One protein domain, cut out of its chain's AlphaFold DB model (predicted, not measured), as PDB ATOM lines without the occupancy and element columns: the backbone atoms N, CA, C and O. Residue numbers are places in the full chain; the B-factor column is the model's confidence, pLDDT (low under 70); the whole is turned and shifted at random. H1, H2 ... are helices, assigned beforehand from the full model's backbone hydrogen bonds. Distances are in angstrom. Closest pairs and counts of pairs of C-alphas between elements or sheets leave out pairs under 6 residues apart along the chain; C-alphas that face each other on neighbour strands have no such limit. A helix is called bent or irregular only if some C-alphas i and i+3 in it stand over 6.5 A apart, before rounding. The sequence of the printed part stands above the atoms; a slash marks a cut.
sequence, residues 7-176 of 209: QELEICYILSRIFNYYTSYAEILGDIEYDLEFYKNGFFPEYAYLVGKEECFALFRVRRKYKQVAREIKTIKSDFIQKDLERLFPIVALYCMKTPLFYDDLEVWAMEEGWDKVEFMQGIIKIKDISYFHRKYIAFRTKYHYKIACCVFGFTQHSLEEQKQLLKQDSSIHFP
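This is residues 7 to 176 of the 209 residues of an uncharacterized protein of Helicobacter bilis ATCC 43879 (UniProt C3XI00). The long helix H4 is the spine of this domain: H1 runs side by side with its residues 69 to 76, and the helical hairpin of H9 and H10 crosses it. H5 crosses H1 and has H7 and H8 packed on it, while at the far end of the longest axis H2 and H3 form an arm with residues 54 to 62 of H4. Residues 104 to 109 stick out as a loop. The printed part has 170 residues with ten named helices, H1 to H10 in chain order, and no named strand; the class is all helix, and the packing is mostly crossed. It is compact, with a radius of gyration of the C-alphas of 16.9 A and spans of 53 by 41 by 32 A.

H4, residues 54 to 76, is the hub, touching four helices. H1, residues 7 to 16, touches it at a shallow tilt of 4 degrees, opposite ways, with the C-alphas of Ile 11 and Ile 73 closest at 5.8 A. H9, residues 143 to 153, touches residues 66 to 70 of H4 at a steep tilt of 61 degrees, with the C-alphas of Ala 70 and Phe 153 closest at 6.0 A. H10, residues 160 to 168, forms a hairpin with H9, closest at the C-alphas of Tyr 144 and Leu 166, 5.7 A. H2, residues 25 to 40, touches residues 54 to 62 of H4 at a steep tilt of 47 degrees, opposite ways, closest at the C-alphas of Leu 29 and Ala 58, 5.4 A. H3, residues 45 to 50, forms a hairpin with H2, its Pro 45 C-alpha 6.4 A from that of Tyr 39. H5, residues 82 to 98, touches H1 at 57 degrees, with the C-alphas of Ser 16 and Val 92 closest at 5.9 A. H7, residues 117 to 124, and H8, residues 132 to 141, touch H5 about perpendicular, at 86 and 87 degrees, through the closest C-alphas of Tyr 95 and Ile 124, 6.3 A, and of Pro 90 and Ile 138, 6.5 A. H6, residues 110 to 113, touches no helix. Every O i to N i+4 pair is within hydrogen-bond range in H1, H2, H4, H7, H8, H9 and H10; H5 has 11 of 13, H3 has 0 of 2 but 2 of 3 O i to N i+3 pairs, and H6 is too short for an i+4 pair.

H1 begins at C-alpha 7 (204.573, 89.265, 201.499). H4 runs 33.7 A, from C-alpha 54 (192.671, 119.418, 183.266) to C-alpha 76 (208.454, 95.129, 200.488). H5 is 24.4 A long, with a kink of 28 degrees near residue 89, and H2 is 22.5 A. H3 is irregular, C-alphas 46 and 49 being 7.3 A apart, and H5 only just, C-alphas 87 and 90 being 6.7 A apart. H10 ends at C-alpha 168 (194.292, 107.875, 178.397).

The two C-alphas farthest apart are those of Gly 42 and Tyr 132, at 53.3 A. The printed part has no cut, and the link from H5 to H6, 11 residues, is long. The mean pLDDT of the printed part is 81.5; it is under 70 at residues 21 to 22, 38 to 40, 42 to 46, 100 to 114 and 171 to 176.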
ATOM      1  N   GLN A   7     203.965  88.222 202.325       95.88
ATOM      2  CA  GLN A   7     204.573  89.265 201.499       95.88
ATOM      3  C   GLN A   7     203.810  89.460 200.177       95.88
ATOM      4  O   GLN A   7     203.562  90.584 199.750       95.88
ATOM      5  N   GLU A   8     203.397  88.368 199.531       95.69
ATOM      6  CA  GLU A   8     202.625  88.422 198.284       95.69
ATOM      7  C   GLU A   8     201.227  89.001 198.492       95.69
ATOM      8  O   GLU A   8     200.754  89.746 197.640       95.69
ATOM      9  N   LEU A   9     200.583  88.705 199.622       95.44
ATOM     10  CA  LEU A   9     199.293  89.291 199.982       95.44
ATOM     11  C   LEU A   9     199.394  90.811 200.143       95.44
ATOM     12  O   LEU A   9     198.518  91.536 199.673       95.44
ATOM     13  N   GLU A  10     200.474  91.305 200.748       95.94
ATOM     14  CA  GLU A  10     200.725  92.746 200.868       95.94
ATOM     15  C   GLU A  10     200.970  93.407 199.514       95.94
ATOM     16  O   GLU A  10     200.390  94.453 199.220       95.94
ATOM     17  N   ILE A  11     201.762  92.763 198.654       96.81
ATOM     18  CA  ILE A  11     201.979  93.227 197.282       96.81
ATOM     19  C   ILE A  11     200.657  93.253 196.510       96.81
ATOM     20  O   ILE A  11     200.377  94.227 195.816       96.81
ATOM     21  N   CYS A  12     199.825  92.220 196.640       95.31
ATOM     22  CA  CYS A  12     198.515  92.162 196.005       95.31
ATOM     23  C   CYS A  12     197.594  93.296 196.469       95.31
ATOM     24  O   CYS A  12     196.939  93.917 195.632       95.31
ATOM     25  N   TYR A  13     197.572  93.586 197.771       93.69
ATOM     26  CA  TYR A  13     196.815  94.704 198.328       93.69
ATOM     27  C   TYR A  13     197.280  96.040 197.737       93.69
ATOM     28  O   TYR A  13     196.465  96.818 197.248       93.69
ATOM     29  N   ILE A  14     198.589  96.290 197.676       94.19
ATOM     30  CA  ILE A  14     199.128  97.533 197.104       94.19
ATOM     31  C   ILE A  14     198.849  97.624 195.600       94.19
ATOM     32  O   ILE A  14     198.445  98.683 195.117       94.19
ATOM     33  N   LEU A  15     199.006  96.518 194.862       93.69
ATOM     34  CA  LEU A  15     198.661  96.440 193.440       93.69
ATOM     35  C   LEU A  15     197.185  96.762 193.196       93.69
ATOM     36  O   LEU A  15     196.884  97.404 192.197       93.69
ATOM     37  N   SER A  16     196.275  96.364 194.091       90.06
ATOM     38  CA  SER A  16     194.833  96.603 193.922       90.06
ATOM     39  C   SER A  16     194.486  98.083 193.758       90.06
ATOM     40  O   SER A  16     193.572  98.422 193.011       90.06
ATOM     41  N   ARG A  17     195.289  98.971 194.357       87.56
ATOM     42  CA  ARG A  17     195.078 100.424 194.363       87.56
ATOM     43  C   ARG A  17     195.183 101.060 192.975       87.56
ATOM     44  O   ARG A  17     194.705 102.181 192.802       87.56
ATOM     45  N   ILE A  18     195.809 100.392 191.995       87.00
ATOM     46  CA  ILE A  18     195.828 100.884 190.603       87.00
ATOM     47  C   ILE A  18     194.474 100.724 189.914       87.00
ATOM     48  O   ILE A  18     194.225 101.380 188.911       87.00
ATOM     49  N   PHE A  19     193.625  99.842 190.439       82.69
ATOM     50  CA  PHE A  19     192.327  99.537 189.863       82.69
ATOM     51  C   PHE A  19     191.192 100.360 190.465       82.69
ATOM     52  O   PHE A  19     190.127 100.387 189.859       82.69
ATOM     53  N   ASN A  20     191.427 101.042 191.595       77.19
ATOM     54  CA  ASN A  20     190.443 101.916 192.233       77.19
ATOM     55  C   ASN A  20     189.852 102.922 191.234       77.19
ATOM     56  O   ASN A  20     190.550 103.422 190.350       77.19
ATOM     57  N   TYR A  21     188.582 103.267 191.439       66.06
ATOM     58  CA  TYR A  21     187.815 104.174 190.584       66.06
ATOM     59  C   TYR A  21     188.550 105.494 190.278       66.06
ATOM     60  O   TYR A  21     188.826 105.798 189.115       66.06
ATOM     61  N   TYR A  22     189.018 106.185 191.324       67.38
ATOM     62  CA  TYR A  22     189.773 107.446 191.242       67.38
ATOM     63  C   TYR A  22     191.234 107.301 190.785       67.38
ATOM     64  O   TYR A  22     192.054 108.198 190.996       67.38
ATOM     65  N   THR A  23     191.601 106.164 190.193       73.06
ATOM     66  CA  THR A  23     192.930 105.955 189.609       73.06
ATOM     67  C   THR A  23     192.906 105.985 188.078       73.06
ATOM     68  O   THR A  23     193.971 106.088 187.473       73.06
ATOM     69  N   SER A  24     191.739 105.940 187.427       79.12
ATOM     70  CA  SER A  24     191.670 105.981 185.960       79.12
ATOM     71  C   SER A  24     191.668 107.414 185.415       79.12
ATOM     72  O   SER A  24     191.141 108.330 186.043       79.12
ATOM     73  N   TYR A  25     192.259 107.616 184.234       83.44
ATOM     74  CA  TYR A  25     192.347 108.943 183.615       83.44
ATOM     75  C   TYR A  25     190.970 109.569 183.378       83.44
ATOM     76  O   TYR A  25     190.788 110.742 183.682       83.44
ATOM     77  N   ALA A  26     190.026 108.790 182.842       82.81
ATOM     78  CA  ALA A  26     188.703 109.281 182.477       82.81
ATOM     79  C   ALA A  26     187.910 109.775 183.694       82.81
ATOM     80  O   ALA A  26     187.343 110.859 183.637       82.81
ATOM     81  N   GLU A  27     187.930 109.020 184.795       79.56
ATOM     82  CA  GLU A  27     187.212 109.394 186.022       79.56
ATOM     83  C   GLU A  27     187.852 110.621 186.678       79.56
ATOM     84  O   GLU A  27     187.166 111.592 186.965       79.56
ATOM     85  N   ILE A  28     189.187 110.644 186.807       80.50
ATOM     86  CA  ILE A  28     189.889 111.809 187.368       80.50
ATOM     87  C   ILE A  28     189.641 113.065 186.525       80.50
ATOM     88  O   ILE A  28     189.533 114.156 187.075       80.50
ATOM     89  N   LEU A  29     189.613 112.934 185.195       85.38
ATOM     90  CA  LEU A  29     189.318 114.059 184.316       85.38
ATOM     91  C   LEU A  29     187.876 114.542 184.510       85.38
ATOM     92  O   LEU A  29     187.679 115.744 184.649       85.38
ATOM     93  N   GLY A  30     186.911 113.622 184.580       83.00
ATOM     94  CA  GLY A  30     185.507 113.942 184.836       83.00
ATOM     95  C   GLY A  30     185.297 114.672 186.164       83.00
ATOM     96  O   GLY A  30     184.606 115.685 186.187       83.00
ATOM     97  N   ASP A  31     185.957 114.225 187.238       79.00
ATOM     98  CA  ASP A  31     185.909 114.894 188.546       79.00
ATOM     99  C   ASP A  31     186.457 116.330 188.464       79.00
ATOM    100  O   ASP A  31     185.835 117.271 188.947       79.00
ATOM    101  N   ILE A  32     187.605 116.522 187.800       80.62
ATOM    102  CA  ILE A  32     188.208 117.856 187.626       80.62
ATOM    103  C   ILE A  32     187.289 118.772 186.810       80.62
ATOM    104  O   ILE A  32     187.153 119.953 187.127       80.62
ATOM    105  N   GLU A  33     186.693 118.257 185.736       84.56
ATOM    106  CA  GLU A  33     185.780 119.022 184.883       84.56
ATOM    107  C   GLU A  33     184.514 119.432 185.645       84.56
ATOM    108  O   GLU A  33     184.092 120.586 185.537       84.56
ATOM    109  N   TYR A  34     183.968 118.527 186.462       80.25
ATOM    110  CA  TYR A  34     182.848 118.803 187.356       80.25
ATOM    111  C   TYR A  34     183.198 119.903 188.367       80.25
ATOM    112  O   TYR A  34     182.515 120.925 188.421       80.25
ATOM    113  N   ASP A  35     184.310 119.766 189.095       76.19
ATOM    114  CA  ASP A  35     184.764 120.762 190.076       76.19
ATOM    115  C   ASP A  35     184.948 122.155 189.441       76.19
ATOM    116  O   ASP A  35     184.574 123.185 190.013       76.19
ATOM    117  N   LEU A  36     185.475 122.211 188.213       77.44
ATOM    118  CA  LEU A  36     185.651 123.460 187.472       77.44
ATOM    119  C   LEU A  36     184.332 124.092 187.008       77.44
ATOM    120  O   LEU A  36     184.252 125.319 186.886       77.44
ATOM    121  N   GLU A  37     183.301 123.296 186.733       76.62
ATOM    122  CA  GLU A  37     181.962 123.803 186.430       76.62
ATOM    123  C   GLU A  37     181.329 124.463 187.665       76.62
ATOM    124  O   GLU A  37     180.767 125.556 187.561       76.62
ATOM    125  N   PHE A  38     181.524 123.887 188.856       68.69
ATOM    126  CA  PHE A  38     181.131 124.510 190.126       68.69
ATOM    127  C   PHE A  38     181.908 125.804 190.414       68.69
ATOM    128  O   PHE A  38     181.305 126.796 190.838       68.69
ATOM    129  N   TYR A  39     183.204 125.849 190.086       66.25
ATOM    130  CA  TYR A  39     184.009 127.076 190.154       66.25
ATOM    131  C   TYR A  39     183.481 128.197 189.263       66.25
ATOM    132  O   TYR A  39     183.356 129.337 189.717       66.25
ATOM    133  N   LYS A  40     183.106 127.897 188.013       66.12
ATOM    134  CA  LYS A  40     182.497 128.898 187.117       66.12
ATOM    135  C   LYS A  40     181.200 129.482 187.689       66.12
ATOM    136  O   LYS A  40     180.866 130.621 187.370       66.12
ATOM    137  N   ASN A  41     180.525 128.742 188.569       71.25
ATOM    138  CA  ASN A  41     179.326 129.167 189.291       71.25
ATOM    139  C   ASN A  41     179.616 129.857 190.644       71.25
ATOM    140  O   ASN A  41     178.679 130.168 191.377       71.25
ATOM    141  N   GLY A  42     180.885 130.139 190.973       64.94
ATOM    142  CA  GLY A  42     181.291 130.943 192.133       64.94
ATOM    143  C   GLY A  42     181.666 130.159 193.396       64.94
ATOM    144  O   GLY A  42     181.854 130.775 194.445       64.94
ATOM    145  N   PHE A  43     181.801 128.834 193.320       59.09
ATOM    146  CA  PHE A  43     182.149 127.980 194.461       59.09
ATOM    147  C   PHE A  43     183.556 127.371 194.282       59.09
ATOM    148  O   PHE A  43     183.833 126.789 193.247       59.09
ATOM    149  N   PHE A  44     184.437 127.483 195.287       63.25
ATOM    150  CA  PHE A  44     185.814 126.926 195.331       63.25
ATOM    151  C   PHE A  44     186.895 127.622 194.461       63.25
ATOM    152  O   PHE A  44     187.384 127.064 193.473       63.25
ATOM    153  N   PRO A  45     187.327 128.851 194.820       67.50
ATOM    154  CA  PRO A  45     188.354 129.607 194.089       67.50
ATOM    155  C   PRO A  45     189.743 128.951 194.034       67.50
ATOM    156  O   PRO A  45     190.549 129.278 193.160       67.50
ATOM    157  N   GLU A  46     190.035 128.015 194.932       69.50
ATOM    158  CA  GLU A  46     191.290 127.272 194.984       69.50
ATOM    159  C   GLU A  46     191.555 126.416 193.737       69.50
ATOM    160  O   GLU A  46     192.715 126.125 193.464       69.50
ATOM    161  N   TYR A  47     190.541 126.071 192.932       70.12
ATOM    162  CA  TYR A  47     190.704 125.248 191.724       70.12
ATOM    163  C   TYR A  47     190.996 126.041 190.444       70.12
ATOM    164  O   TYR A  47     191.258 125.450 189.395       70.12
ATOM    165  N   ALA A  48     191.054 127.377 190.509       73.50
ATOM    166  CA  ALA A  48     191.309 128.232 189.346       73.50
ATOM    167  C   ALA A  48     192.614 127.889 188.591       73.50
ATOM    168  O   ALA A  48     192.715 128.116 187.384       73.50
ATOM    169  N   TYR A  49     193.614 127.307 189.266       78.69
ATOM    170  CA  TYR A  49     194.887 126.919 188.643       78.69
ATOM    171  C   TYR A  49     194.778 125.729 187.672       78.69
ATOM    172  O   TYR A  49     195.729 125.497 186.912       78.69
ATOM    173  N   LEU A  50     193.672 124.976 187.715       81.31
ATOM    174  CA  LEU A  50     193.413 123.810 186.865       81.31
ATOM    175  C   LEU A  50     192.810 124.168 185.505       81.31
ATOM    176  O   LEU A  50     192.911 123.353 184.592       81.31
ATOM    177  N   VAL A  51     192.250 125.374 185.348       80.75
ATOM    178  CA  VAL A  51     191.608 125.817 184.100       80.75
ATOM    179  C   VAL A  51     192.595 125.738 182.929       80.75
ATOM    180  O   VAL A  51     193.668 126.348 182.957       80.75
ATOM    181  N   GLY A  52     192.232 124.978 181.894       83.00
ATOM    182  CA  GLY A  52     193.054 124.721 180.706       83.00
ATOM    183  C   GLY A  52     194.222 123.747 180.931       83.00
ATOM    184  O   GLY A  52     195.110 123.644 180.081       83.00
ATOM    185  N   LYS A  53     194.279 123.070 182.085       87.44
ATOM    186  CA  LYS A  53     195.320 122.096 182.467       87.44
ATOM    187  C   LYS A  53     194.744 120.767 182.961       87.44
ATOM    188  O   LYS A  53     195.490 119.952 183.507       87.44
ATOM    189  N   GLU A  54     193.457 120.535 182.750       87.81
ATOM    190  CA  GLU A  54     192.671 119.418 183.266       87.81
ATOM    191  C   GLU A  54     193.295 118.079 182.858       87.81
ATOM    192  O   GLU A  54     193.716 117.294 183.710       87.81
ATOM    193  N   GLU A  55     193.501 117.871 181.552       88.19
ATOM    194  CA  GLU A  55     194.121 116.649 181.029       88.19
ATOM    195  C   GLU A  55     195.532 116.418 181.591       88.19
ATOM    196  O   GLU A  55     195.915 115.294 181.930       88.19
ATOM    197  N   CYS A  56     196.333 117.485 181.688       86.50
ATOM    198  CA  CYS A  56     197.697 117.414 182.206       86.50
ATOM    199  C   CYS A  56     197.705 117.000 183.680       86.50
ATOM    200  O   CYS A  56     198.537 116.186 184.093       86.50
ATOM    201  N   PHE A  57     196.779 117.544 184.470       85.44
ATOM    202  CA  PHE A  57     196.651 117.231 185.884       85.44
ATOM    203  C   PHE A  57     196.128 115.807 186.094       85.44
ATOM    204  O   PHE A  57     196.710 115.064 186.889       85.44
ATOM    205  N   ALA A  58     195.130 115.378 185.314       86.81
ATOM    206  CA  ALA A  58     194.631 114.007 185.326       86.81
ATOM    207  C   ALA A  58     195.754 113.001 185.016       86.81
ATOM    208  O   ALA A  58     196.032 112.106 185.818       86.81
ATOM    209  N   LEU A  59     196.502 113.204 183.923       88.38
ATOM    210  CA  LEU A  59     197.659 112.367 183.571       88.38
ATOM    211  C   LEU A  59     198.720 112.332 184.678       88.38
ATOM    212  O   LEU A  59     199.291 111.274 184.970       88.38
ATOM    213  N   PHE A  60     199.003 113.480 185.300       86.56
ATOM    214  CA  PHE A  60     199.944 113.562 186.411       86.56
ATOM    215  C   PHE A  60     199.477 112.736 187.616       86.56
ATOM    216  O   PHE A  60     200.285 111.984 188.173       86.56
ATOM    217  N   ARG A  61     198.194 112.826 187.998       86.69
ATOM    218  CA  ARG A  61     197.631 112.069 189.128       86.69
ATOM    219  C   ARG A  61     197.717 110.564 188.900       86.69
ATOM    220  O   ARG A  61     198.275 109.872 189.756       86.69
ATOM    221  N   VAL A  62     197.283 110.071 187.735       86.56
ATOM    222  CA  VAL A  62     197.383 108.637 187.403       86.56
ATOM    223  C   VAL A  62     198.843 108.186 187.477       86.56
ATOM    224  O   VAL A  62     199.193 107.259 188.211       86.56
ATOM    225  N   ARG A  63     199.754 108.898 186.799       88.19
ATOM    226  CA  ARG A  63     201.180 108.545 186.780       88.19
ATOM    227  C   ARG A  63     201.802 108.532 188.178       88.19
ATOM    228  O   ARG A  63     202.624 107.660 188.477       88.19
ATOM    229  N   ARG A  64     201.443 109.494 189.032       89.25
ATOM    230  CA  ARG A  64     201.905 109.567 190.426       89.25
ATOM    231  C   ARG A  64     201.457 108.339 191.214       89.25
ATOM    232  O   ARG A  64     202.286 107.766 191.920       89.25
ATOM    233  N   LYS A  65     200.205 107.901 191.050       88.94
ATOM    234  CA  LYS A  65     199.659 106.721 191.734       88.94
ATOM    235  C   LYS A  65     200.398 105.437 191.356       88.94
ATOM    236  O   LYS A  65     200.840 104.713 192.245       88.94
ATOM    237  N   TYR A  66     200.642 105.200 190.066       91.56
ATOM    238  CA  TYR A  66     201.439 104.045 189.627       91.56
ATOM    239  C   TYR A  66     202.860 104.064 190.197       91.56
ATOM    240  O   TYR A  66     203.353 103.046 190.684       91.56
ATOM    241  N   LYS A  67     203.528 105.228 190.169       92.62
ATOM    242  CA  LYS A  67     204.873 105.385 190.749       92.62
ATOM    243  C   LYS A  67     204.889 105.116 192.250       92.62
ATOM    244  O   LYS A  67     205.847 104.526 192.738       92.62
ATOM    245  N   GLN A  68     203.855 105.544 192.969       93.31
ATOM    246  CA  GLN A  68     203.702 105.262 194.392       93.31
ATOM    247  C   GLN A  68     203.569 103.754 194.645       93.31
ATOM    248  O   GLN A  68     204.364 103.210 195.405       93.31
ATOM    249  N   VAL A  69     202.652 103.076 193.947       93.81
ATOM    250  CA  VAL A  69     202.459 101.617 194.039       93.81
ATOM    251  C   VAL A  69     203.765 100.863 193.792       93.81
ATOM    252  O   VAL A  69     204.141  99.992 194.573       93.81
ATOM    253  N   ALA A  70     204.509 101.227 192.745       95.69
ATOM    254  CA  ALA A  70     205.768 100.560 192.436       95.69
ATOM    255  C   ALA A  70     206.850 100.778 193.503       95.69
ATOM    256  O   ALA A  70     207.620  99.861 193.782       95.69
ATOM    257  N   ARG A  71     206.917 101.972 194.106       96.88
ATOM    258  CA  ARG A  71     207.843 102.255 195.215       96.88
ATOM    259  C   ARG A  71     207.497 101.425 196.445       96.88
ATOM    260  O   ARG A  71     208.382 100.763 196.968       96.88
ATOM    261  N   GLU A  72     206.230 101.420 196.852       97.00
ATOM    262  CA  GLU A  72     205.757 100.648 198.008       97.00
ATOM    263  C   GLU A  72     206.038  99.143 197.835       97.00
ATOM    264  O   GLU A  72     206.544  98.493 198.748       97.00
ATOM    265  N   ILE A  73     205.822  98.593 196.634       97.69
ATOM    266  CA  ILE A  73     206.134  97.186 196.336       97.69
ATOM    267  C   ILE A  73     207.640  96.916 196.388       97.69
ATOM    268  O   ILE A  73     208.051  95.915 196.971       97.69
ATOM    269  N   LYS A  74     208.475  97.810 195.843       96.44
ATOM    270  CA  LYS A  74     209.941  97.677 195.917       96.44
ATOM    271  C   LYS A  74     210.480  97.797 197.347       96.44
ATOM    272  O   LYS A  74     211.526  97.226 197.635       96.44
ATOM    273  N   THR A  75     209.779  98.494 198.244       97.19
ATOM    274  CA  THR A  75     210.112  98.518 199.678       97.19
ATOM    275  C   THR A  75     209.860  97.161 200.339       97.19
ATOM    276  O   THR A  75     210.650  96.741 201.175       97.19
ATOM    277  N   ILE A  76     208.793  96.457 199.948       96.50
ATOM    278  CA  ILE A  76     208.454  95.129 200.488       96.50
ATOM    279  C   ILE A  76     209.332  94.033 199.879       96.50
ATOM    280  O   ILE A  76     209.754  93.109 200.575       96.50
ATOM    281  N   LYS A  77     209.578  94.112 198.569       96.62
ATOM    282  CA  LYS A  77     210.362  93.148 197.799       96.62
ATOM    283  C   LYS A  77     211.265  93.902 196.823       96.62
ATOM    284  O   LYS A  77     210.851  94.267 195.725       96.62
ATOM    285  N   SER A  78     212.510  94.152 197.222       95.00
ATOM    286  CA  SER A  78     213.466  94.931 196.419       95.00
ATOM    287  C   SER A  78     213.863  94.244 195.110       95.00
ATOM    288  O   SER A  78     214.171  94.916 194.130       95.00
ATOM    289  N   ASP A  79     213.825  92.913 195.085       94.62
ATOM    290  CA  ASP A  79     214.095  92.048 193.934       94.62
ATOM    291  C   ASP A  79     212.819  91.712 193.134       94.62
ATOM    292  O   ASP A  79     212.762  90.683 192.469       94.62
ATOM    293  N   PHE A  80     211.773  92.545 193.209       96.94
ATOM    294  CA  PHE A  80     210.528  92.335 192.465       96.94
ATOM    295  C   PHE A  80     210.773  92.376 190.950       96.94
ATOM    296  O   PHE A  80     211.188  93.403 190.403       96.94
ATOM    297  N   ILE A  81     210.483  91.268 190.265       96.31
ATOM    298  CA  ILE A  81     210.708  91.101 188.821       96.31
ATOM    299  C   ILE A  81     209.398  90.997 188.037       96.31
ATOM    300  O   ILE A  81     208.323  90.766 188.590       96.31
ATOM    301  N   GLN A  82     209.484  91.097 186.707       96.75
ATOM    302  CA  GLN A  82     208.319  90.977 185.826       96.75
ATOM    303  C   GLN A  82     207.539  89.672 186.052       96.75
ATOM    304  O   GLN A  82     206.314  89.694 186.043       96.75
ATOM    305  N   LYS A  83     208.220  88.555 186.337       96.25
ATOM    306  CA  LYS A  83     207.567  87.266 186.627       96.25
ATOM    307  C   LYS A  83     206.680  87.311 187.880       96.25
ATOM    308  O   LYS A  83     205.658  86.625 187.929       96.25
ATOM    309  N   ASP A  84     207.041  88.116 188.881       96.50
ATOM    310  CA  ASP A  84     206.198  88.324 190.062       96.50
ATOM    311  C   ASP A  84     204.924  89.077 189.674       96.50
ATOM    312  O   ASP A  84     203.820  88.652 190.020       96.50
ATOM    313  N   LEU A  85     205.070  90.143 188.880       96.38
ATOM    314  CA  LEU A  85     203.945  90.911 188.354       96.38
ATOM    315  C   LEU A  85     203.024  90.033 187.492       96.38
ATOM    316  O   LEU A  85     201.821  90.014 187.720       96.38
ATOM    317  N   GLU A  86     203.568  89.243 186.564       94.06
ATOM    318  CA  GLU A  86     202.810  88.317 185.702       94.06
ATOM    319  C   GLU A  86     201.989  87.299 186.494       94.06
ATOM    320  O   GLU A  86     200.892  86.914 186.077       94.06
ATOM    321  N   ARG A  87     202.506  86.859 187.646       92.38
ATOM    322  CA  ARG A  87     201.799  85.921 188.516       92.38
ATOM    323  C   ARG A  87     200.723  86.607 189.354       92.38
ATOM    324  O   ARG A  87     199.615  86.078 189.433       92.38
ATOM    325  N   LEU A  88     201.038  87.731 189.998       94.75
ATOM    326  CA  LEU A  88     200.156  88.370 190.982       94.75
ATOM    327  C   LEU A  88     199.076  89.241 190.330       94.75
ATOM    328  O   LEU A  88     197.929  89.248 190.777       94.75
ATOM    329  N   PHE A  89     199.410  89.940 189.247       93.69
ATOM    330  CA  PHE A  89     198.536  90.925 188.613       93.69
ATOM    331  C   PHE A  89     197.184  90.349 188.155       93.69
ATOM    332  O   PHE A  89     196.159  90.958 188.464       93.69
ATOM    333  N   PRO A  90     197.103  89.162 187.512       91.50
ATOM    334  CA  PRO A  90     195.815  88.591 187.124       91.50
ATOM    335  C   PRO A  90     194.935  88.195 188.317       91.50
ATOM    336  O   PRO A  90     193.713  88.229 188.204       91.50
ATOM    337  N   ILE A  91     195.538  87.815 189.449       92.06
ATOM    338  CA  ILE A  91     194.809  87.451 190.675       92.06
ATOM    339  C   ILE A  91     194.143  88.697 191.257       92.06
ATOM    340  O   ILE A  91     192.943  88.684 191.526       92.06
ATOM    341  N   VAL A  92     194.909  89.784 191.373       92.25
ATOM    342  CA  VAL A  92     194.421  91.081 191.857       92.25
ATOM    343  C   VAL A  92     193.333  91.626 190.935       92.25
ATOM    344  O   VAL A  92     192.252  91.968 191.402       92.25
ATOM    345  N   ALA A  93     193.581  91.639 189.624       89.75
ATOM    346  CA  ALA A  93     192.612  92.119 188.645       89.75
ATOM    347  C   ALA A  93     191.296  91.329 188.707       89.75
ATOM    348  O   ALA A  93     190.223  91.926 188.695       89.75
ATOM    349  N   LEU A  94     191.360  89.997 188.821       87.44
ATOM    350  CA  LEU A  94     190.159  89.172 188.957       87.44
ATOM    351  C   LEU A  94     189.377  89.497 190.231       87.44
ATOM    352  O   LEU A  94     188.150  89.532 190.180       87.44
ATOM    353  N   TYR A  95     190.070  89.701 191.355       87.44
ATOM    354  CA  TYR A  95     189.428  90.090 192.607       87.44
ATOM    355  C   TYR A  95     188.686  91.419 192.443       87.44
ATOM    356  O   TYR A  95     187.477  91.461 192.637       87.44
ATOM    357  N   CYS A  96     189.375  92.459 191.968       83.62
ATOM    358  CA  CYS A  96     188.801  93.791 191.767       83.62
ATOM    359  C   CYS A  96     187.656  93.830 190.731       83.62
ATOM    360  O   CYS A  96     186.803  94.712 190.793       83.62
ATOM    361  N   MET A  97     187.622  92.896 189.773       79.44
ATOM    362  CA  MET A  97     186.500  92.748 188.833       79.44
ATOM    363  C   MET A  97     185.286  92.040 189.450       79.44
ATOM    364  O   MET A  97     184.157  92.310 189.054       79.44
ATOM    365  N   LYS A  98     185.507  91.073 190.352       77.25
ATOM    366  CA  LYS A  98     184.440  90.266 190.980       77.25
ATOM    367  C   LYS A  98     183.838  90.916 192.209       77.25
ATOM    368  O   LYS A  98     182.680  90.660 192.520       77.25
ATOM    369  N   THR A  99     184.648  91.702 192.888       71.44
ATOM    370  CA  THR A  99     184.266  92.523 194.016       71.44
ATOM    371  C   THR A  99     184.417  93.947 193.510       71.44
ATOM    372  O   THR A  99     185.521  94.483 193.528       71.44
ATOM    373  N   PRO A 100     183.375  94.543 192.921       60.00
ATOM    374  CA  PRO A 100     183.362  95.975 192.709       60.00
ATOM    375  C   PRO A 100     183.229  96.620 194.091       60.00
ATOM    376  O   PRO A 100     182.503  96.103 194.939       60.00
ATOM    377  N   LEU A 101     183.933  97.726 194.328       56.88
ATOM    378  CA  LEU A 101     183.616  98.617 195.444       56.88
ATOM    379  C   LEU A 101     182.217  99.187 195.147       56.88
ATOM    380  O   LEU A 101     182.101 100.146 194.391       56.88
ATOM    381  N   PHE A 102     181.154  98.502 195.588       49.50
ATOM    382  CA  PHE A 102     179.770  98.929 195.379       49.50
ATOM    383  C   PHE A 102     179.280  99.732 196.586       49.50
ATOM    384  O   PHE A 102     179.319  99.265 197.718       49.50
ATOM    385  N   TYR A 103     178.827 100.928 196.234       48.94
ATOM    386  CA  TYR A 103     178.085 101.975 196.918       48.94
ATOM    387  C   TYR A 103     177.107 101.545 198.018       48.94
ATOM    388  O   TYR A 103     176.218 100.729 197.786       48.94
ATOM    389  N   ASP A 104     177.178 102.264 199.133       40.44
ATOM    390  CA  ASP A 104     176.017 103.007 199.620       40.44
ATOM    391  C   ASP A 104     176.386 104.499 199.545       40.44
ATOM    392  O   ASP A 104     177.538 104.859 199.813       40.44
ATOM    393  N   ASP A 105     175.448 105.377 199.176       43.53
ATOM    394  CA  ASP A 105     175.666 106.826 198.949       43.53
ATOM    395  C   ASP A 105     176.253 107.577 200.174       43.53
ATOM    396  O   ASP A 105     176.609 108.753 200.101       43.53
ATOM    397  N   LEU A 106     176.373 106.890 201.312       42.12
ATOM    398  CA  LEU A 106     176.871 107.380 202.594       42.12
ATOM    399  C   LEU A 106     178.379 107.136 202.827       42.12
ATOM    400  O   LEU A 106     178.935 107.727 203.750       42.12
ATOM    401  N   GLU A 107     179.065 106.325 202.009       43.12
ATOM    402  CA  GLU A 107     180.467 105.908 202.247       43.12
ATOM    403  C   GLU A 107     181.475 106.413 201.195       43.12
ATOM    404  O   GLU A 107     182.473 105.761 200.885       43.12
ATOM    405  N   VAL A 108     181.273 107.631 200.684       44.66
ATOM    406  CA  VAL A 108     182.211 108.313 199.761       44.66
ATOM    407  C   VAL A 108     183.651 108.373 200.321       44.66
ATOM    408  O   VAL A 108     184.625 108.353 199.568       44.66
ATOM    409  N   TRP A 109     183.809 108.352 201.649       40.16
ATOM    410  CA  TRP A 109     185.101 108.397 202.345       40.16
ATOM    411  C   TRP A 109     185.967 107.136 202.167       40.16
ATOM    412  O   TRP A 109     187.194 107.237 202.175       40.16
ATOM    413  N   ALA A 110     185.372 105.960 201.935       42.25
ATOM    414  CA  ALA A 110     186.118 104.703 201.782       42.25
ATOM    415  C   ALA A 110     186.954 104.648 200.482       42.25
ATOM    416  O   ALA A 110     187.875 103.840 200.335       42.25
ATOM    417  N   MET A 111     186.672 105.531 199.519       48.44
ATOM    418  CA  MET A 111     187.304 105.517 198.198       48.44
ATOM    419  C   MET A 111     188.713 106.128 198.157       48.44
ATOM    420  O   MET A 111     189.507 105.754 197.283       48.44
ATOM    421  N   GLU A 112     189.062 107.024 199.087       48.84
ATOM    422  CA  GLU A 112     190.441 107.520 199.209       48.84
ATOM    423  C   GLU A 112     191.366 106.475 199.856       48.84
ATOM    424  O   GLU A 112     192.537 106.348 199.467       48.84
ATOM    425  N   GLU A 113     190.828 105.678 200.785       51.28
ATOM    426  CA  GLU A 113     191.588 104.697 201.567       51.28
ATOM    427  C   GLU A 113     191.747 103.346 200.844       51.28
ATOM    428  O   GLU A 113     192.806 102.714 200.942       51.28
ATOM    429  N   GLY A 114     190.790 102.966 199.987       64.75
ATOM    430  CA  GLY A 114     190.817 101.718 199.223       64.75
ATOM    431  C   GLY A 114     190.124 100.567 199.954       64.75
ATOM    432  O   GLY A 114     189.226 100.777 200.755       64.75
ATOM    433  N   TRP A 115     190.501  99.330 199.635       75.44
ATOM    434  CA  TRP A 115     189.959  98.148 200.312       75.44
ATOM    435  C   TRP A 115     190.356  98.127 201.791       75.44
ATOM    436  O   TRP A 115     191.495  98.474 202.103       75.44
ATOM    437  N   ASP A 116     189.513  97.594 202.680       83.69
ATOM    438  CA  ASP A 116     190.031  97.143 203.973       83.69
ATOM    439  C   ASP A 116     191.114  96.076 203.729       83.69
ATOM    440  O   ASP A 116     190.922  95.102 202.986       83.69
ATOM    441  N   LYS A 117     192.296  96.279 204.322       87.62
ATOM    442  CA  LYS A 117     193.466  95.424 204.071       87.62
ATOM    443  C   LYS A 117     193.194  93.981 204.497       87.62
ATOM    444  O   LYS A 117     193.625  93.056 203.805       87.62
ATOM    445  N   VAL A 118     192.510  93.773 205.622       89.12
ATOM    446  CA  VAL A 118     192.247  92.440 206.176       89.12
ATOM    447  C   VAL A 118     191.229  91.709 205.308       89.12
ATOM    448  O   VAL A 118     191.480  90.571 204.900       89.12
ATOM    449  N   GLU A 119     190.128  92.366 204.959       87.38
ATOM    450  CA  GLU A 119     189.088  91.813 204.093       87.38
ATOM    451  C   GLU A 119     189.625  91.479 202.703       87.38
ATOM    452  O   GLU A 119     189.397  90.375 202.197       87.38
ATOM    453  N   PHE A 120     190.417  92.377 202.107       89.12
ATOM    454  CA  PHE A 120     191.056  92.139 200.817       89.12
ATOM    455  C   PHE A 120     191.925  90.879 200.846       89.12
ATOM    456  O   PHE A 120     191.820  90.017 199.969       89.12
ATOM    457  N   MET A 121     192.778  90.742 201.866       91.44
ATOM    458  CA  MET A 121     193.661  89.585 202.000       91.44
ATOM    459  C   MET A 121     192.877  88.288 202.197       91.44
ATOM    460  O   MET A 121     193.196  87.273 201.576       91.44
ATOM    461  N   GLN A 122     191.818  88.306 203.007       89.81
ATOM    462  CA  GLN A 122     190.947  87.142 203.174       89.81
ATOM    463  C   GLN A 122     190.212  86.783 201.878       89.81
ATOM    464  O   GLN A 122     190.018  85.604 201.573       89.81
ATOM    465  N   GLY A 123     189.807  87.788 201.103       88.75
ATOM    466  CA  GLY A 123     189.137  87.632 199.823       88.75
ATOM    467  C   GLY A 123     190.043  87.038 198.747       88.75
ATOM    468  O   GLY A 123     189.676  86.055 198.099       88.75
ATOM    469  N   ILE A 124     191.254  87.574 198.583       90.06
ATOM    470  CA  ILE A 124     192.156  87.164 197.502       90.06
ATOM    471  C   ILE A 124     192.659  85.722 197.665       90.06
ATOM    472  O   ILE A 124     192.802  85.008 196.673       90.06
ATOM    473  N   ILE A 125     192.829  85.238 198.904       90.25
ATOM    474  CA  ILE A 125     193.212  83.841 199.196       90.25
ATOM    475  C   ILE A 125     192.154  82.845 198.688       90.25
ATOM    476  O   ILE A 125     192.474  81.695 198.375       90.25
ATOM    477  N   LYS A 126     190.888  83.269 198.559       87.69
ATOM    478  CA  LYS A 126     189.806  82.425 198.026       87.69
ATOM    479  C   LYS A 126     189.942  82.196 196.513       87.69
ATOM    480  O   LYS A 126     189.331  81.262 195.989       87.69
ATOM    481  N   ILE A 127     190.758  82.984 195.804       85.06
ATOM    482  CA  ILE A 127     191.044  82.795 194.376       85.06
ATOM    483  C   ILE A 127     192.067  81.668 194.217       85.06
ATOM    484  O   ILE A 127     193.276  81.874 194.264       85.06
ATOM    485  N   LYS A 128     191.568  80.444 194.025       73.44
ATOM    486  CA  LYS A 128     192.419  79.248 193.923       73.44
ATOM    487  C   LYS A 128     193.069  79.092 192.550       73.44
ATOM    488  O   LYS A 128     194.275  78.880 192.482       73.44
ATOM    489  N   ASP A 129     192.267  79.201 191.491       80.69
ATOM    490  CA  ASP A 129     192.699  79.047 190.104       80.69
ATOM    491  C   ASP A 129     191.924  79.993 189.183       80.69
ATOM    492  O   ASP A 129     190.717  80.200 189.327       80.69
ATOM    493  N   ILE A 130     192.635  80.558 188.208       81.38
ATOM    494  CA  ILE A 130     192.058  81.399 187.160       81.38
ATOM    495  C   ILE A 130     192.026  80.575 185.880       81.38
ATOM    496  O   ILE A 130     193.086  80.240 185.335       81.38
ATOM    497  N   SER A 131     190.818  80.261 185.402       80.88
ATOM    498  CA  SER A 131     190.649  79.507 184.160       80.88
ATOM    499  C   SER A 131     191.274  80.246 182.975       80.88
ATOM    500  O   SER A 131     191.412  81.472 182.985       80.88
ATOM    501  N   TYR A 132     191.634  79.506 181.927       79.94
ATOM    502  CA  TYR A 132     192.237  80.074 180.719       79.94
ATOM    503  C   TYR A 132     191.427  81.252 180.146       79.94
ATOM    504  O   TYR A 132     191.994  82.297 179.828       79.94
ATOM    505  N   PHE A 133     190.098  81.119 180.088       76.94
ATOM    506  CA  PHE A 133     189.205  82.172 179.594       76.94
ATOM    507  C   PHE A 133     189.205  83.409 180.477       76.94
ATOM    508  O   PHE A 133     189.341  84.515 179.961       76.94
ATOM    509  N   HIS A 134     189.145  83.234 181.801       80.06
ATOM    510  CA  HIS A 134     189.273  84.362 182.716       80.06
ATOM    511  C   HIS A 134     190.627  85.051 182.543       80.06
ATOM    512  O   HIS A 134     190.662  86.270 182.473       80.06
ATOM    513  N   ARG A 135     191.732  84.309 182.374       83.75
ATOM    514  CA  ARG A 135     193.048  84.918 182.105       83.75
ATOM    515  C   ARG A 135     193.052  85.747 180.823       83.75
ATOM    516  O   ARG A 135     193.594  86.847 180.829       83.75
ATOM    517  N   LYS A 136     192.452  85.246 179.738       83.44
ATOM    518  CA  LYS A 136     192.336  85.987 178.469       83.44
ATOM    519  C   LYS A 136     191.480  87.241 178.613       83.44
ATOM    520  O   LYS A 136     191.889  88.300 178.147       83.44
ATOM    521  N   TYR A 137     190.346  87.127 179.294       81.44
ATOM    522  CA  TYR A 137     189.454  88.248 179.561       81.44
ATOM    523  C   TYR A 137     190.115  89.317 180.442       81.44
ATOM    524  O   TYR A 137     190.111  90.491 180.081       81.44
ATOM    525  N   ILE A 138     190.766  88.912 181.539       86.31
ATOM    526  CA  ILE A 138     191.544  89.807 182.404       86.31
ATOM    527  C   ILE A 138     192.612  90.515 181.575       86.31
ATOM    528  O   ILE A 138     192.646  91.737 181.555       86.31
ATOM    529  N   ALA A 139     193.430  89.766 180.828       86.38
ATOM    530  CA  ALA A 139     194.493  90.343 180.013       86.38
ATOM    531  C   ALA A 139     193.967  91.367 178.998       86.38
ATOM    532  O   ALA A 139     194.611  92.390 178.789       86.38
ATOM    533  N   PHE A 140     192.800  91.125 178.392       83.81
ATOM    534  CA  PHE A 140     192.148  92.088 177.506       83.81
ATOM    535  C   PHE A 140     191.744  93.369 178.251       83.81
ATOM    536  O   PHE A 140     192.110  94.461 177.815       83.81
ATOM    537  N   ARG A 141     191.047  93.230 179.386       80.62
ATOM    538  CA  ARG A 141     190.546  94.350 180.199       80.62
ATOM    539  C   ARG A 141     191.655  95.184 180.823       80.62
ATOM    540  O   ARG A 141     191.526  96.394 180.920       80.62
ATOM    541  N   THR A 142     192.747  94.549 181.233       86.56
ATOM    542  CA  THR A 142     193.808  95.197 182.011       86.56
ATOM    543  C   THR A 142     195.090  95.412 181.220       86.56
ATOM    544  O   THR A 142     196.137  95.666 181.819       86.56
ATOM    545  N   LYS A 143     195.061  95.279 179.885       87.75
ATOM    546  CA  LYS A 143     196.270  95.388 179.050       87.75
ATOM    547  C   LYS A 143     197.004  96.717 179.249       87.75
ATOM    548  O   LYS A 143     198.232  96.728 179.234       87.75
ATOM    549  N   TYR A 144     196.274  97.817 179.439       87.38
ATOM    550  CA  TYR A 144     196.855  99.149 179.619       87.38
ATOM    551  C   TYR A 144     197.427  99.318 181.022       87.38
ATOM    552  O   TYR A 144     198.630  99.557 181.132       87.38
ATOM    553  N   HIS A 145     196.645  99.026 182.069       88.81
ATOM    554  CA  HIS A 145     197.149  98.944 183.441       88.81
ATOM    555  C   HIS A 145     198.439  98.112 183.561       88.81
ATOM    556  O   HIS A 145     199.396  98.539 184.208       88.81
ATOM    557  N   TYR A 146     198.494  96.940 182.914       91.94
ATOM    558  CA  TYR A 146     199.667  96.064 182.946       91.94
ATOM    559  C   TYR A 146     200.879  96.697 182.251       91.94
ATOM    560  O   TYR A 146     201.972  96.715 182.814       91.94
ATOM    561  N   LYS A 147     200.699  97.275 181.055       91.69
ATOM    562  CA  LYS A 147     201.775  97.975 180.331       91.69
ATOM    563  C   LYS A 147     202.328  99.160 181.126       91.69
ATOM    564  O   LYS A 147     203.543  99.342 181.183       91.69
ATOM    565  N   ILE A 148     201.455  99.942 181.763       89.31
ATOM    566  CA  ILE A 148     201.857 101.075 182.606       89.31
ATOM    567  C   ILE A 148     202.631 100.571 183.829       89.31
ATOM    568  O   ILE A 148     203.694 101.111 184.135       89.31
ATOM    569  N   ALA A 149     202.153  99.510 184.489       92.06
ATOM    570  CA  ALA A 149     202.862  98.889 185.602       92.06
ATOM    571  C   ALA A 149     204.267  98.432 185.175       92.06
ATOM    572  O   ALA A 149     205.247  98.855 185.787       92.06
ATOM    573  N   CYS A 150     204.395  97.673 184.080       93.88
ATOM    574  CA  CYS A 150     205.694  97.263 183.533       93.88
ATOM    575  C   CYS A 150     206.630  98.451 183.281       93.88
ATOM    576  O   CYS A 150     207.805  98.396 183.655       93.88
ATOM    577  N   CYS A 151     206.109  99.544 182.722       91.81
ATOM    578  CA  CYS A 151     206.888 100.751 182.474       91.81
ATOM    579  C   CYS A 151     207.398 101.392 183.771       91.81
ATOM    580  O   CYS A 151     208.564 101.769 183.867       91.81
ATOM    581  N   VAL A 152     206.541 101.509 184.788       91.69
ATOM    582  CA  VAL A 152     206.893 102.153 186.059       91.69
ATOM    583  C   VAL A 152     207.833 101.291 186.907       91.69
ATOM    584  O   VAL A 152     208.694 101.830 187.606       91.69
ATOM    585  N   PHE A 153     207.724  99.966 186.822       92.31
ATOM    586  CA  PHE A 153     208.685  99.061 187.451       92.31
ATOM    587  C   PHE A 153     210.049  99.045 186.745       92.31
ATOM    588  O   PHE A 153     211.047  98.722 187.397       92.31
ATOM    589  N   GLY A 154     210.101  99.468 185.477       91.69
ATOM    590  CA  GLY A 154     211.303  99.483 184.642       91.69
ATOM    591  C   GLY A 154     211.518  98.196 183.842       91.69
ATOM    592  O   GLY A 154     212.623  97.955 183.373       91.69
ATOM    593  N   PHE A 155     210.484  97.362 183.696       93.44
ATOM    594  CA  PHE A 155     210.540  96.116 182.920       93.44
ATOM    595  C   PHE A 155     210.430  96.366 181.414       93.44
ATOM    596  O   PHE A 155     210.958  95.602 180.612       93.44
ATOM    597  N   THR A 156     209.762  97.452 181.028       90.94
ATOM    598  CA  THR A 156     209.650  97.906 179.640       90.94
ATOM    599  C   THR A 156     209.932  99.401 179.547       90.94
ATOM    600  O   THR A 156     209.750 100.145 180.513       90.94
ATOM    601  N   GLN A 157     210.372  99.854 178.374       85.56
ATOM    602  CA  GLN A 157     210.523 101.275 178.076       85.56
ATOM    603  C   GLN A 157     209.481 101.698 177.044       85.56
ATOM    604  O   GLN A 157     209.300 101.038 176.026       85.56
ATOM    605  N   HIS A 158     208.812 102.809 177.333       84.06
ATOM    606  CA  HIS A 158     207.887 103.489 176.433       84.06
ATOM    607  C   HIS A 158     208.286 104.953 176.345       84.06
ATOM    608  O   HIS A 158     208.722 105.535 177.348       84.06
ATOM    609  N   SER A 159     208.098 105.564 175.177       85.25
ATOM    610  CA  SER A 159     208.268 107.012 175.050       85.25
ATOM    611  C   SER A 159     207.276 107.751 175.962       85.25
ATOM    612  O   SER A 159     206.268 107.193 176.405       85.25
ATOM    613  N   LEU A 160     207.546 109.022 176.272       80.81
ATOM    614  CA  LEU A 160     206.621 109.818 177.087       80.81
ATOM    615  C   LEU A 160     205.229 109.893 176.443       80.81
ATOM    616  O   LEU A 160     204.227 109.845 177.152       80.81
ATOM    617  N   GLU A 161     205.173 109.990 175.118       85.81
ATOM    618  CA  GLU A 161     203.918 110.119 174.384       85.81
ATOM    619  C   GLU A 161     203.133 108.803 174.366       85.81
ATOM    620  O   GLU A 161     201.934 108.796 174.630       85.81
ATOM    621  N   GLU A 162     203.821 107.671 174.203       86.19
ATOM    622  CA  GLU A 162     203.213 106.346 174.368       86.19
ATOM    623  C   GLU A 162     202.665 106.153 175.784       86.19
ATOM    624  O   GLU A 162     201.546 105.674 175.950       86.19
ATOM    625  N   GLN A 163     203.410 106.564 176.819       82.12
ATOM    626  CA  GLN A 163     202.929 106.490 178.203       82.12
ATOM    627  C   GLN A 163     201.634 107.290 178.385       82.12
ATOM    628  O   GLN A 163     200.700 106.785 179.001       82.12
ATOM    629  N   LYS A 164     201.548 108.509 177.833       85.50
ATOM    630  CA  LYS A 164     200.316 109.313 177.892       85.50
ATOM    631  C   LYS A 164     199.157 108.618 177.186       85.50
ATOM    632  O   LYS A 164     198.076 108.537 177.755       85.50
ATOM    633  N   GLN A 165     199.376 108.094 175.980       87.81
ATOM    634  CA  GLN A 165     198.335 107.391 175.227       87.81
ATOM    635  C   GLN A 165     197.824 106.155 175.976       87.81
ATOM    636  O   GLN A 165     196.616 105.947 176.048       87.81
ATOM    637  N   LEU A 166     198.722 105.372 176.584       86.62
ATOM    638  CA  LEU A 166     198.347 104.220 177.407       86.62
ATOM    639  C   LEU A 166     197.517 104.640 178.626       86.62
ATOM    640  O   LEU A 166     196.530 103.979 178.925       86.62
ATOM    641  N   LEU A 167     197.891 105.736 179.298       84.31
ATOM    642  CA  LEU A 167     197.154 106.277 180.447       84.31
ATOM    643  C   LEU A 167     195.753 106.765 180.057       84.31
ATOM    644  O   LEU A 167     194.806 106.505 180.787       84.31
ATOM    645  N   LYS A 168     195.604 107.427 178.901       83.62
ATOM    646  CA  LYS A 168     194.292 107.875 178.397       83.62
ATOM    647  C   LYS A 168     193.381 106.715 177.978       83.62
ATOM    648  O   LYS A 168     192.166 106.857 178.008       83.62
ATOM    649  N   GLN A 169     193.959 105.588 177.560       78.88
ATOM    650  CA  GLN A 169     193.225 104.369 177.190       78.88
ATOM    651  C   GLN A 169     192.908 103.474 178.396       78.88
ATOM    652  O   GLN A 169     192.236 102.450 178.242       78.88
ATOM    653  N   ASP A 170     193.418 103.830 179.571       71.56
ATOM    654  CA  ASP A 170     193.159 103.117 180.805       71.56
ATOM    655  C   ASP A 170     191.727 103.379 181.280       71.56
ATOM    656  O   ASP A 170     191.236 104.505 181.229       71.56
ATOM    657  N   SER A 171     191.042 102.333 181.729       63.75
ATOM    658  CA  SER A 171     189.624 102.403 182.096       63.75
ATOM    659  C   SER A 171     189.386 101.645 183.387       63.75
ATOM    660  O   SER A 171     189.988 100.589 183.580       63.75
ATOM    661  N   SER A 172     188.476 102.139 184.229       65.06
ATOM    662  CA  SER A 172     188.075 101.435 185.447       65.06
ATOM    663  C   SER A 172     187.634 100.001 185.134       65.06
ATOM    664  O   SER A 172     186.831  99.738 184.233       65.06
ATOM    665  N   ILE A 173     188.165  99.043 185.892       66.06
ATOM    666  CA  ILE A 173     187.798  97.626 185.761       66.06
ATOM    667  C   ILE A 173     186.571  97.257 186.603       66.06
ATOM    668  O   ILE A 173     186.083  96.134 186.488       66.06
ATOM    669  N   HIS A 174     186.076  98.189 187.424       58.88
ATOM    670  CA  HIS A 174     184.957  97.970 188.345       58.88
ATOM    671  C   HIS A 174     183.589  97.984 187.656       58.88
ATOM    672  O   HIS A 174     182.639  97.402 188.173       58.88
ATOM    673  N   PHE A 175     183.495  98.564 186.457       54.78
ATOM    674  CA  PHE A 175     182.255  98.601 185.691       54.78
ATOM    675  C   PHE A 175     182.386  97.743 184.431       54.78
ATOM    676  O   PHE A 175     183.178  98.054 183.532       54.78
ATOM    677  N   PRO A 176     181.642  96.630 184.316       53.06
ATOM    678  CA  PRO A 176     181.469  95.978 183.034       53.06
ATOM    679  C   PRO A 176     180.621  96.887 182.137       53.06
ATOM    680  O   PRO A 176     179.416  97.043 182.321       53.06
TER     681      PRO A 176